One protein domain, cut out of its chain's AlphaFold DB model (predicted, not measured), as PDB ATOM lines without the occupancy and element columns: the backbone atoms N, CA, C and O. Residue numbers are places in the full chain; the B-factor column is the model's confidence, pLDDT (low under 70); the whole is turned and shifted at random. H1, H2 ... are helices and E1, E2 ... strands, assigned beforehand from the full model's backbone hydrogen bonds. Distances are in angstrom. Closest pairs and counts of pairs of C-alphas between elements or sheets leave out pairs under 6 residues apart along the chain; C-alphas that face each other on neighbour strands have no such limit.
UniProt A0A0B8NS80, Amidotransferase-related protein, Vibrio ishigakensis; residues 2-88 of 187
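AT A GLANCE: This is residues 2 to 88 of the 187 residues of the protein "Amidotransferase-related protein" of Vibrio ishigakensis (UniProt A0A0B8NS80). A short antiparallel pair of strands, E1 and E2, forms the core of a flat domain, with H2 packed on E2 and the small H4 packed on H2, so that H2 lies between the strands and H4. H1 is set close to the strands with few contacts, the small H3 lies away from the other elements, and much of the rest is loop, above all the long stretch of residues 18 to 43. The printed part has 87 residues, with two named strands and four named helices in the order E1, H1, E2, H2, H3, H4; the class is mixed, helices and strands, and under half of the residues are in named elements. It is compact, with a radius of gyration of the C-alphas of 12.8 A, and spans 35 by 31 by 16 A.

IN THESE COORDINATES: E1 is residues 2 to 6, 13.3 A long, beginning at C-alpha 2 at (-4.087, 12.605, 2.529). H1 is residues 12 to 17, 8.7 A long. E2, residues 44 to 49, measures 16.3 A from C-alpha 44 at (-15.403, 5.999, 7.601) to C-alpha 49. H2, residues 52 to 62, is the longest helix by residues and measures 15.0 A. H3, residues 72 to 75, is 5.2 A long, and H4, residues 83 to 86, is 5.8 A long and ends at C-alpha 86 at (0.290, 6.870, 22.140).

HOW THE PARTS SIT: E1 and E2 are antiparallel neighbours, with 142 degrees between their directions; N 4 and O 46 are 2.9 A apart and N 46 and O 4 are 2.8 A apart, within hydrogen-bond range. Residues 21 to 22 form a short antiparallel pairing with residues 48 to 49 of E2. The closest C-alphas of E2 and H2 are those of Pro 47 and Val 55, 5.5 A apart. E1 and H2 are near each other, with 7 pairs of C-alphas within 10 A. The closest C-alphas of H1 and E2 are those of Ala 15 and Ile 48, 7.0 A apart. H2 and H4 touch, the closest C-alphas being those of Ala 56 and Tyr 83, 5.3 A apart. H1 and H2 are apart, and H3 is apart from both H2 and H4. In H1 every O i to N i+4 pair is within hydrogen-bond range and in H2 6 of 7 are, while H3 and H4 are too short for such a pair.

THE WHOLE: The two C-alphas farthest apart are those of Met 17 and Ser 77, 36.2 A. The printed part has no cut. The link from H1 to E2, with 26 residues, is long; those from E1 to H1 and from E2 to H2 are tight. The mean pLDDT of the printed part is 95.1, and no printed residue is under 70.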
ATOM      1  N   THR A   2      -2.809  12.525   3.248       98.00
ATOM      2  CA  THR A   2      -4.087  12.605   2.529       98.00
ATOM      3  C   THR A   2      -5.190  11.976   3.373       98.00
ATOM      4  O   THR A   2      -4.899  11.283   4.349       98.00
ATOM      5  N   VAL A   3      -6.439  12.220   2.992       98.19
ATOM      6  CA  VAL A   3      -7.626  11.575   3.557       98.19
ATOM      7  C   VAL A   3      -8.181  10.616   2.510       98.19
ATOM      8  O   VAL A   3      -8.208  10.953   1.325       98.19
ATOM      9  N   GLY A   4      -8.565   9.419   2.936       97.88
ATOM     10  CA  GLY A   4      -9.360   8.474   2.156       97.88
ATOM     11  C   GLY A   4     -10.663   8.158   2.883       97.88
ATOM     12  O   GLY A   4     -10.863   8.592   4.016       97.88
ATOM     13  N   THR A   5     -11.533   7.389   2.246       97.69
ATOM     14  CA  THR A   5     -12.758   6.856   2.852       97.69
ATOM     15  C   THR A   5     -12.759   5.346   2.679       97.69
ATOM     16  O   THR A   5     -12.264   4.835   1.675       97.69
ATOM     17  N   GLU A   6     -13.248   4.613   3.676       98.00
ATOM     18  CA  GLU A   6     -13.351   3.159   3.611       98.00
ATOM     19  C   GLU A   6     -14.723   2.679   4.058       98.00
ATOM     20  O   GLU A   6     -15.100   2.885   5.206       98.00
ATOM     21  N   THR A   7     -15.398   1.974   3.150       95.12
ATOM     22  CA  THR A   7     -16.504   1.051   3.440       95.12
ATOM     23  C   THR A   7     -15.929  -0.329   3.757       95.12
ATOM     24  O   THR A   7     -16.174  -0.913   4.808       95.12
ATOM     25  N   GLN A   8     -15.076  -0.837   2.858       91.94
ATOM     26  CA  GLN A   8     -14.395  -2.120   3.003       91.94
ATOM     27  C   GLN A   8     -13.065  -2.111   2.234       91.94
ATOM     28  O   GLN A   8     -13.028  -2.262   1.016       91.94
ATOM     29  N   GLY A   9     -11.956  -1.924   2.950       94.56
ATOM     30  CA  GLY A   9     -10.594  -1.960   2.402       94.56
ATOM     31  C   GLY A   9     -10.129  -0.743   1.586       94.56
ATOM     32  O   GLY A   9      -8.956  -0.693   1.235       94.56
ATOM     33  N   SER A  10     -10.975   0.245   1.282       97.88
ATOM     34  CA  SER A  10     -10.625   1.387   0.412       97.88
ATOM     35  C   SER A  10      -9.602   2.389   0.989       97.88
ATOM     36  O   SER A  10      -9.094   3.219   0.240       97.88
ATOM     37  N   ILE A  11      -9.235   2.297   2.271       98.62
ATOM     38  CA  ILE A  11      -8.081   2.976   2.887       98.62
ATOM     39  C   ILE A  11      -6.917   1.988   3.024       98.62
ATOM     40  O   ILE A  11      -5.807   2.266   2.568       98.62
ATOM     41  N   ASN A  12      -7.161   0.829   3.638       97.12
ATOM     42  CA  ASN A  12      -6.121  -0.121   4.026       97.12
ATOM     43  C   ASN A  12      -5.475  -0.824   2.824       97.12
ATOM     44  O   ASN A  12      -4.251  -0.875   2.740       97.12
ATOM     45  N   ALA A  13      -6.267  -1.307   1.863       97.88
ATOM     46  CA  ALA A  13      -5.757  -2.023   0.694       97.88
ATOM     47  C   ALA A  13      -4.875  -1.149  -0.222       97.88
ATOM     48  O   ALA A  13      -3.771  -1.579  -0.563       97.88
ATOM     49  N   PRO A  14      -5.265   0.084  -0.623       98.19
ATOM     50  CA  PRO A  14      -4.366   0.921  -1.414       98.19
ATOM     51  C   PRO A  14      -3.146   1.393  -0.613       98.19
ATOM     52  O   PRO A  14      -2.082   1.582  -1.208       98.19
ATOM     53  N   ALA A  15      -3.266   1.562   0.709       98.38
ATOM     54  CA  ALA A  15      -2.129   1.886   1.563       98.38
ATOM     55  C   ALA A  15      -1.107   0.738   1.612       98.38
ATOM     56  O   ALA A  15       0.082   0.976   1.393       98.38
ATOM     57  N   GLU A  16      -1.579  -0.499   1.787       96.56
ATOM     58  CA  GLU A  16      -0.768  -1.719   1.732       96.56
ATOM     59  C   GLU A  16      -0.047  -1.845   0.383       96.56
ATOM     60  O   GLU A  16       1.181  -1.941   0.345       96.56
ATOM     61  N   MET A  17      -0.781  -1.737  -0.732       97.88
ATOM     62  CA  MET A  17      -0.202  -1.832  -2.079       97.88
ATOM     63  C   MET A  17       0.804  -0.718  -2.395       97.88
ATOM     64  O   MET A  17       1.678  -0.899  -3.243       97.88
ATOM     65  N   SER A  18       0.694   0.431  -1.725       97.94
ATOM     66  CA  SER A  18       1.565   1.593  -1.948       97.94
ATOM     67  C   SER A  18       2.664   1.745  -0.895       97.94
ATOM     68  O   SER A  18       3.398   2.734  -0.932       97.94
ATOM     69  N   SER A  19       2.798   0.794   0.038       97.94
ATOM     70  CA  SER A  19       3.771   0.840   1.137       97.94
ATOM     71  C   SER A  19       3.672   2.127   1.979       97.94
ATOM     72  O   SER A  19       4.664   2.786   2.297       97.94
ATOM     73  N   VAL A  20       2.444   2.513   2.328       98.62
ATOM     74  CA  VAL A  20       2.142   3.629   3.238       98.62
ATOM     75  C   VAL A  20       1.207   3.160   4.354       98.62
ATOM     76  O   VAL A  20       0.665   2.060   4.311       98.62
ATOM     77  N   VAL A  21       1.024   3.983   5.383       98.62
ATOM     78  CA  VAL A  21       0.120   3.688   6.499       98.62
ATOM     79  C   VAL A  21      -1.258   4.253   6.179       98.62
ATOM     80  O   VAL A  21      -1.388   5.456   5.947       98.62
ATOM     81  N   GLY A  22      -2.276   3.395   6.187       98.50
ATOM     82  CA  GLY A  22      -3.686   3.772   6.179       98.50
ATOM     83  C   GLY A  22      -4.320   3.425   7.521       98.50
ATOM     84  O   GLY A  22      -3.966   2.415   8.127       98.50
ATOM     85  N   PHE A  23      -5.223   4.271   8.009       98.44
ATOM     86  CA  PHE A  23      -5.986   3.993   9.221       98.44
ATOM     87  C   PHE A  23      -7.461   4.277   8.976       98.44
ATOM     88  O   PHE A  23      -7.843   5.429   8.773       98.44
ATOM     89  N   LYS A  24      -8.286   3.227   9.018       98.25
ATOM     90  CA  LYS A  24      -9.739   3.365   9.095       98.25
ATOM     91  C   LYS A  24     -10.147   3.494  10.568       98.25
ATOM     92  O   LYS A  24     -10.005   2.509  11.300       98.25
ATOM     93  N   PRO A  25     -10.656   4.649  11.021       96.69
ATOM     94  CA  PRO A  25     -11.087   4.802  12.401       96.69
ATOM     95  C   PRO A  25     -12.356   3.992  12.721       96.69
ATOM     96  O   PRO A  25     -12.988   3.361  11.860       96.69
ATOM     97  N   SER A  26     -12.712   3.988  14.007       94.50
ATOM     98  CA  SER A  26     -14.048   3.592  14.453       94.50
ATOM     99  C   SER A  26     -15.092   4.519  13.833       94.50
ATOM    100  O   SER A  26     -14.847   5.716  13.678       94.50
ATOM    101  N   MET A  27     -16.253   3.970  13.484       93.19
ATOM    102  CA  MET A  27     -17.323   4.756  12.869       93.19
ATOM    103  C   MET A  27     -17.787   5.873  13.807       93.19
ATOM    104  O   MET A  27     -17.823   5.691  15.024       93.19
ATOM    105  N   GLY A  28     -18.084   7.032  13.223       92.88
ATOM    106  CA  GLY A  28     -18.473   8.245  13.937       92.88
ATOM    107  C   GLY A  28     -17.305   9.070  14.493       92.88
ATOM    108  O   GLY A  28     -17.495  10.247  14.759       92.88
ATOM    109  N   LEU A  29     -16.085   8.523  14.629       95.56
ATOM    110  CA  LEU A  29     -14.946   9.308  15.139       95.56
ATOM    111  C   LEU A  29     -14.570  10.482  14.220       95.56
ATOM    112  O   LEU A  29     -14.078  11.502  14.691       95.56
ATOM    113  N   VAL A  30     -14.735  10.302  12.912       95.69
ATOM    114  CA  VAL A  30     -14.547  11.345  11.900       95.69
ATOM    115  C   VAL A  30     -15.890  11.523  11.208       95.69
ATOM    116  O   VAL A  30     -16.445  10.528  10.728       95.69
ATOM    117  N   SER A  31     -16.390  12.761  11.173       93.38
ATOM    118  CA  SER A  31     -17.672  13.082  10.542       93.38
ATOM    119  C   SER A  31     -17.706  12.639   9.082       93.38
ATOM    120  O   SER A  31     -16.712  12.733   8.355       93.38
ATOM    121  N   ARG A  32     -18.872  12.152   8.661       92.62
ATOM    122  CA  ARG A  32     -19.169  11.759   7.278       92.62
ATOM    123  C   ARG A  32     -19.984  12.814   6.540       92.62
ATOM    124  O   ARG A  32     -20.344  12.595   5.385       92.62
ATOM    125  N   ASP A  33     -20.262  13.946   7.184       88.81
ATOM    126  CA  ASP A  33     -20.994  15.028   6.547       88.81
ATOM    127  C   ASP A  33     -20.259  15.506   5.282       88.81
ATOM    128  O   ASP A  33     -19.033  15.640   5.243       88.81
ATOM    129  N   ASN A  34     -21.024  15.736   4.218       88.50
ATOM    130  CA  ASN A  34     -20.538  16.111   2.883       88.50
ATOM    131  C   ASN A  34     -19.570  15.109   2.205       88.50
ATOM    132  O   ASN A  34     -18.893  15.468   1.236       88.50
ATOM    133  N   VAL A  35     -19.505  13.852   2.655       93.12
ATOM    134  CA  VAL A  35     -18.791  12.763   1.964       93.12
ATOM    135  C   VAL A  35     -19.785  11.933   1.158       93.12
ATOM    136  O   VAL A  35     -20.696  11.359   1.743       93.12
ATOM    137  N   ILE A  36     -19.597  11.821  -0.166       94.38
ATOM    138  CA  ILE A  36     -20.472  10.987  -1.016       94.38
ATOM    139  C   ILE A  36     -20.511   9.558  -0.451       94.38
ATOM    140  O   ILE A  36     -19.459   8.908  -0.431       94.38
ATOM    141  N   PRO A  37     -21.683   9.079   0.006       94.12
ATOM    142  CA  PRO A  37     -21.781   7.812   0.704       94.12
ATOM    143  C   PRO A  37     -21.708   6.654  -0.284       94.12
ATOM    144  O   PRO A  37     -22.102   6.774  -1.448       94.12
ATOM    145  N   LEU A  38     -21.221   5.520   0.204       93.38
ATOM    146  CA  LEU A  38     -21.397   4.213  -0.416       93.38
ATOM    147  C   LEU A  38     -22.299   3.341   0.460       93.38
ATOM    148  O   LEU A  38     -23.245   2.748  -0.050       93.38
ATOM    149  N   ALA A  39     -22.002   3.260   1.754       92.75
ATOM    150  CA  ALA A  39     -22.846   2.602   2.739       92.75
ATOM    151  C   ALA A  39     -22.526   3.145   4.137       92.75
ATOM    152  O   ALA A  39     -21.521   2.768   4.754       92.75
ATOM    153  N   SER A  40     -23.362   4.048   4.647       89.88
ATOM    154  CA  SER A  40     -23.125   4.761   5.904       89.88
ATOM    155  C   SER A  40     -23.010   3.832   7.111       89.88
ATOM    156  O   SER A  40     -22.400   4.204   8.114       89.88
ATOM    157  N   SER A  41     -23.511   2.598   7.029       90.50
ATOM    158  CA  SER A  41     -23.319   1.594   8.078       90.50
ATOM    159  C   SER A  41     -21.880   1.069   8.194       90.50
ATOM    160  O   SER A  41     -21.574   0.360   9.155       90.50
ATOM    161  N   GLN A  42     -20.995   1.391   7.240       93.19
ATOM    162  CA  GLN A  42     -19.575   1.006   7.240       93.19
ATOM    163  C   GLN A  42     -18.610   2.144   6.887       93.19
ATOM    164  O   GLN A  42     -17.429   2.057   7.238       93.19
ATOM    165  N   ASP A  43     -19.087   3.197   6.222       94.88
ATOM    166  CA  ASP A  43     -18.251   4.290   5.739       94.88
ATOM    167  C   ASP A  43     -17.534   5.027   6.869       94.88
ATOM    168  O   ASP A  43     -18.119   5.416   7.884       94.88
ATOM    169  N   SER A  44     -16.238   5.252   6.670       96.50
ATOM    170  CA  SER A  44     -15.403   5.999   7.601       96.50
ATOM    171  C   SER A  44     -14.269   6.720   6.866       96.50
ATOM    172  O   SER A  44     -13.445   6.065   6.217       96.50
ATOM    173  N   PRO A  45     -14.194   8.061   6.947       97.44
ATOM    174  CA  PRO A  45     -13.038   8.810   6.484       97.44
ATOM    175  C   PRO A  45     -11.844   8.571   7.407       97.44
ATOM    176  O   PRO A  45     -11.987   8.476   8.624       97.44
ATOM    177  N   GLY A  46     -10.646   8.499   6.839       98.31
ATOM    178  CA  GLY A  46      -9.447   8.215   7.611       98.31
ATOM    179  C   GLY A  46      -8.149   8.671   6.947       98.31
ATOM    180  O   GLY A  46      -8.086   8.875   5.729       98.31
ATOM    181  N   PRO A  47      -7.092   8.877   7.747       98.62
ATOM    182  CA  PRO A  47      -5.807   9.358   7.261       98.62
ATOM    183  C   PRO A  47      -4.998   8.281   6.521       98.62
ATOM    184  O   PRO A  47      -4.940   7.117   6.924       98.62
ATOM    185  N   ILE A  48      -4.274   8.716   5.485       98.75
ATOM    186  CA  ILE A  48      -3.217   7.950   4.812       98.75
ATOM    187  C   ILE A  48      -1.931   8.791   4.787       98.75
ATOM    188  O   ILE A  48      -1.908   9.939   4.318       98.75
ATOM    189  N   ALA A  49      -0.828   8.237   5.292       98.69
ATOM    190  CA  ALA A  49       0.461   8.923   5.351       98.69
ATOM    191  C   ALA A  49       1.661   7.963   5.346       98.69
ATOM    192  O   ALA A  49       1.523   6.751   5.450       98.69
ATOM    193  N   LYS A  50       2.877   8.512   5.232       98.31
ATOM    194  CA  LYS A  50       4.119   7.720   5.161       98.31
ATOM    195  C   LYS A  50       4.563   7.141   6.509       98.31
ATOM    196  O   LYS A  50       5.472   6.322   6.541       98.31
ATOM    197  N   SER A  51       3.973   7.590   7.614       98.06
ATOM    198  CA  SER A  51       4.344   7.160   8.959       98.06
ATOM    199  C   SER A  51       3.127   7.112   9.880       98.06
ATOM    200  O   SER A  51       2.182   7.884   9.712       98.06
ATOM    201  N   VAL A  52       3.174   6.246  10.898       97.31
ATOM    202  CA  VAL A  52       2.145   6.177  11.954       97.31
ATOM    203  C   VAL A  52       2.038   7.511  12.705       97.31
ATOM    204  O   VAL A  52       0.947   7.922  13.085       97.31
ATOM    205  N   GLY A  53       3.155   8.229  12.867       97.94
ATOM    206  CA  GLY A  53       3.161   9.547  13.502       97.94
ATOM    207  C   GLY A  53       2.369  10.596  12.718       97.94
ATOM    208  O   GLY A  53       1.612  11.358  13.313       97.94
ATOM    209  N   ASP A  54       2.493  10.611  11.390       98.56
ATOM    210  CA  ASP A  54       1.715  11.514  10.533       98.56
ATOM    211  C   ASP A  54       0.230  11.135  10.503       98.56
ATOM    212  O   ASP A  54      -0.628  12.014  10.528       98.56
ATOM    213  N   VAL A  55      -0.079   9.833  10.502       98.56
ATOM    214  CA  VAL A  55      -1.452   9.319  10.639       98.56
ATOM    215  C   VAL A  55      -2.080   9.810  11.943       98.56
ATOM    216  O   VAL A  55      -3.173  10.363  11.904       98.56
ATOM    217  N   ALA A  56      -1.386   9.684  13.079       98.25
ATOM    218  CA  ALA A  56      -1.883  10.142  14.379       98.25
ATOM    219  C   ALA A  56      -2.103  11.664  14.423       98.25
ATOM    220  O   ALA A  56      -3.116  12.132  14.939       98.25
ATOM    221  N   ARG A  57      -1.188  12.451  13.836       98.50
ATOM    222  CA  ARG A  57      -1.336  13.914  13.739       98.50
ATOM    223  C   ARG A  57      -2.531  14.319  12.886       98.50
ATOM    224  O   ARG A  57      -3.243  15.242  13.263       98.50
ATOM    225  N   LEU A  58      -2.736  13.662  11.746       98.56
ATOM    226  CA  LEU A  58      -3.887  13.950  10.898       98.56
ATOM    227  C   LEU A  58      -5.188  13.474  11.556       98.56
ATOM    228  O   LEU A  58      -6.181  14.185  11.480       98.56
ATOM    229  N   LEU A  59      -5.178  12.342  12.263       98.38
ATOM    230  CA  LEU A  59      -6.347  11.874  13.007       98.38
ATOM    231  C   LEU A  59      -6.784  12.890  14.072       98.38
ATOM    232  O   LEU A  59      -7.961  13.204  14.122       98.38
ATOM    233  N   ASN A  60      -5.855  13.500  14.821       98.06
ATOM    234  CA  ASN A  60      -6.187  14.588  15.759       98.06
ATOM    235  C   ASN A  60      -6.926  15.767  15.110       98.06
ATOM    236  O   ASN A  60      -7.660  16.469  15.794       98.06
ATOM    237  N   ILE A  61      -6.664  16.038  13.829       97.44
ATOM    238  CA  ILE A  61      -7.299  17.133  13.085       97.44
ATOM    239  C   ILE A  61      -8.678  16.708  12.569       97.44
ATOM    240  O   ILE A  61      -9.578  17.535  12.502       97.44
ATOM    241  N   LEU A  62      -8.821  15.444  12.166       96.75
ATOM    242  CA  LEU A  62     -10.053  14.908  11.584       96.75
ATOM    243  C   LEU A  62     -11.086  14.492  12.631       96.75
ATOM    244  O   LEU A  62     -12.274  14.473  12.325       96.75
ATOM    245  N   SER A  63     -10.643  14.079  13.818       96.31
ATOM    246  CA  SER A  63     -11.537  13.576  14.851       96.31
ATOM    247  C   SER A  63     -12.412  14.691  15.405       96.31
ATOM    248  O   SER A  63     -11.902  15.653  15.978       96.31
ATOM    249  N   ASP A  64     -13.723  14.522  15.267       90.94
ATOM    250  CA  ASP A  64     -14.727  15.475  15.728       90.94
ATOM    251  C   ASP A  64     -16.024  14.744  16.098       90.94
ATOM    252  O   ASP A  64     -16.444  13.816  15.404       90.94
ATOM    253  N   LEU A  65     -16.658  15.163  17.194       89.94
ATOM    254  CA  LEU A  65     -17.968  14.658  17.602       89.94
ATOM    255  C   LEU A  65     -19.043  15.528  16.953       89.94
ATOM    256  O   LEU A  65     -19.635  16.403  17.588       89.94
ATOM    257  N   ASP A  66     -19.275  15.285  15.671       91.69
ATOM    258  CA  ASP A  66     -20.213  16.068  14.880       91.69
ATOM    259  C   ASP A  66     -21.665  15.698  15.198       91.69
ATOM    260  O   ASP A  66     -22.121  14.602  14.888       91.69
ATOM    261  N   SER A  67     -22.413  16.637  15.780       91.69
ATOM    262  CA  SER A  67     -23.832  16.457  16.112       91.69
ATOM    263  C   SER A  67     -24.768  16.261  14.913       91.69
ATOM    264  O   SER A  67     -25.920  15.876  15.115       91.69
ATOM    265  N   SER A  68     -24.307  16.548  13.692       87.44
ATOM    266  CA  SER A  68     -25.055  16.284  12.460       87.44
ATOM    267  C   SER A  68     -24.918  14.834  11.982       87.44
ATOM    268  O   SER A  68     -25.782  14.344  11.254       87.44
ATOM    269  N   ASP A  69     -23.882  14.123  12.438       87.31
ATOM    270  CA  ASP A  69     -23.671  12.721  12.113       87.31
ATOM    271  C   ASP A  69     -24.646  11.841  12.934       87.31
ATOM    272  O   ASP A  69     -24.684  11.942  14.165       87.31
ATOM    273  N   PRO A  70     -25.425  10.936  12.304       86.81
ATOM    274  CA  PRO A  70     -26.367  10.066  13.014       86.81
ATOM    275  C   PRO A  70     -25.747   9.215  14.134       86.81
ATOM    276  O   PRO A  70     -26.442   8.868  15.091       86.81
ATOM    277  N   LEU A  71     -24.448   8.898  14.058       90.62
ATOM    278  CA  LEU A  71     -23.733   8.142  15.092       90.62
ATOM    279  C   LEU A  71     -23.388   8.988  16.321       90.62
ATOM    280  O   LEU A  71     -22.990   8.428  17.344       90.62
ATOM    281  N   TYR A  72     -23.570  10.312  16.283       90.94
ATOM    282  CA  TYR A  72     -23.273  11.202  17.406       90.94
ATOM    283  C   TYR A  72     -23.929  10.743  18.709       90.94
ATOM    284  O   TYR A  72     -23.291  10.737  19.762       90.94
ATOM    285  N   ALA A  73     -25.189  10.301  18.655       91.12
ATOM    286  CA  ALA A  73     -25.910   9.832  19.837       91.12
ATOM    287  C   ALA A  73     -25.198   8.660  20.542       91.12
ATOM    288  O   ALA A  73     -25.261   8.549  21.767       91.12
ATOM    289  N   GLU A  74     -24.477   7.827  19.792       91.12
ATOM    290  CA  GLU A  74     -23.766   6.645  20.287       91.12
ATOM    291  C   GLU A  74     -22.380   6.989  20.848       91.12
ATOM    292  O   GLU A  74     -21.892   6.321  21.763       91.12
ATOM    293  N   ILE A  75     -21.747   8.046  20.330       92.00
ATOM    294  CA  ILE A  75     -20.354   8.398  20.646       92.00
ATOM    295  C   ILE A  75     -20.192   9.698  21.440       92.00
ATOM    296  O   ILE A  75     -19.090   9.989  21.890       92.00
ATOM    297  N   SER A  76     -21.261  10.465  21.660       92.75
ATOM    298  CA  SER A  76     -21.227  11.800  22.292       92.75
ATOM    299  C   SER A  76     -20.616  11.842  23.699       92.75
ATOM    300  O   SER A  76     -20.215  12.903  24.168       92.75
ATOM    301  N   SER A  77     -20.533  10.698  24.385       93.94
ATOM    302  CA  SER A  77     -19.887  10.575  25.700       93.94
ATOM    303  C   SER A  77     -18.393  10.228  25.636       93.94
ATOM    304  O   SER A  77     -17.720  10.210  26.669       93.94
ATOM    305  N   GLN A  78     -17.860   9.936  24.449       91.69
ATOM    306  CA  GLN A  78     -16.453   9.602  24.267       91.69
ATOM    307  C   GLN A  78     -15.583  10.855  24.357       91.69
ATOM    308  O   GLN A  78     -15.980  11.958  23.998       91.69
ATOM    309  N   THR A  79     -14.359  10.684  24.844       93.56
ATOM    310  CA  THR A  79     -13.342  11.738  24.805       93.56
ATOM    311  C   THR A  79     -12.419  11.473  23.628       93.56
ATOM    312  O   THR A  79     -11.924  10.356  23.496       93.56
ATOM    313  N   ILE A  80     -12.158  12.491  22.807       95.00
ATOM    314  CA  ILE A  80     -11.149  12.428  21.746       95.00
ATOM    315  C   ILE A  80      -9.786  12.767  22.372       95.00
ATOM    316  O   ILE A  80      -9.582  13.906  22.802       95.00
ATOM    317  N   PRO A  81      -8.857  11.802  22.498       95.44
ATOM    318  CA  PRO A  81      -7.526  12.071  23.022       95.44
ATOM    319  C   PRO A  81      -6.617  12.678  21.944       95.44
ATOM    320  O   PRO A  81      -6.859  12.528  20.751       95.44
ATOM    321  N   ASP A  82      -5.490  13.262  22.357       96.88
ATOM    322  CA  ASP A  82      -4.365  13.480  21.441       96.88
ATOM    323  C   ASP A  82      -3.738  12.122  21.084       96.88
ATOM    324  O   ASP A  82      -3.031  11.528  21.898       96.88
ATOM    325  N   TYR A  83      -3.968  11.615  19.877       96.50
ATOM    326  CA  TYR A  83      -3.468  10.318  19.427       96.50
ATOM    327  C   TYR A  83      -1.940  10.242  19.347       96.50
ATOM    328  O   TYR A  83      -1.374   9.147  19.398       96.50
ATOM    329  N   THR A  84      -1.240  11.376  19.271       96.62
ATOM    330  CA  THR A  84       0.228  11.382  19.254       96.62
ATOM    331  C   THR A  84       0.831  10.976  20.597       96.62
ATOM    332  O   THR A  84       1.964  10.493  20.626       96.62
ATOM    333  N   GLN A  85       0.066  11.060  21.692       94.69
ATOM    334  CA  GLN A  85       0.511  10.625  23.019       94.69
ATOM    335  C   GLN A  85       0.736   9.105  23.108       94.69
ATOM    336  O   GLN A  85       1.441   8.636  24.000       94.69
ATOM    337  N   PHE A  86       0.170   8.330  22.175       92.19
ATOM    338  CA  PHE A  86       0.290   6.870  22.140       92.19
ATOM    339  C   PHE A  86       1.454   6.370  21.269       92.19
ATOM    340  O   PHE A  86       1.640   5.162  21.124       92.19
ATOM    341  N   LEU A  87       2.267   7.268  20.698       91.81
ATOM    342  CA  LEU A  87       3.433   6.922  19.875       91.81
ATOM    343  C   LEU A  87       4.629   6.504  20.748       91.81
ATOM    344  O   LEU A  87       5.647   7.192  20.821       91.81
ATOM    345  N   SER A  88       4.503   5.364  21.423       88.00
ATOM    346  CA  SER A  88       5.515   4.822  22.330       88.00
ATOM    347  C   SER A  88       5.835   3.370  21.981       88.00
ATOM    348  O   SER A  88       4.942   2.545  21.814       88.00
TER     349      SER A  88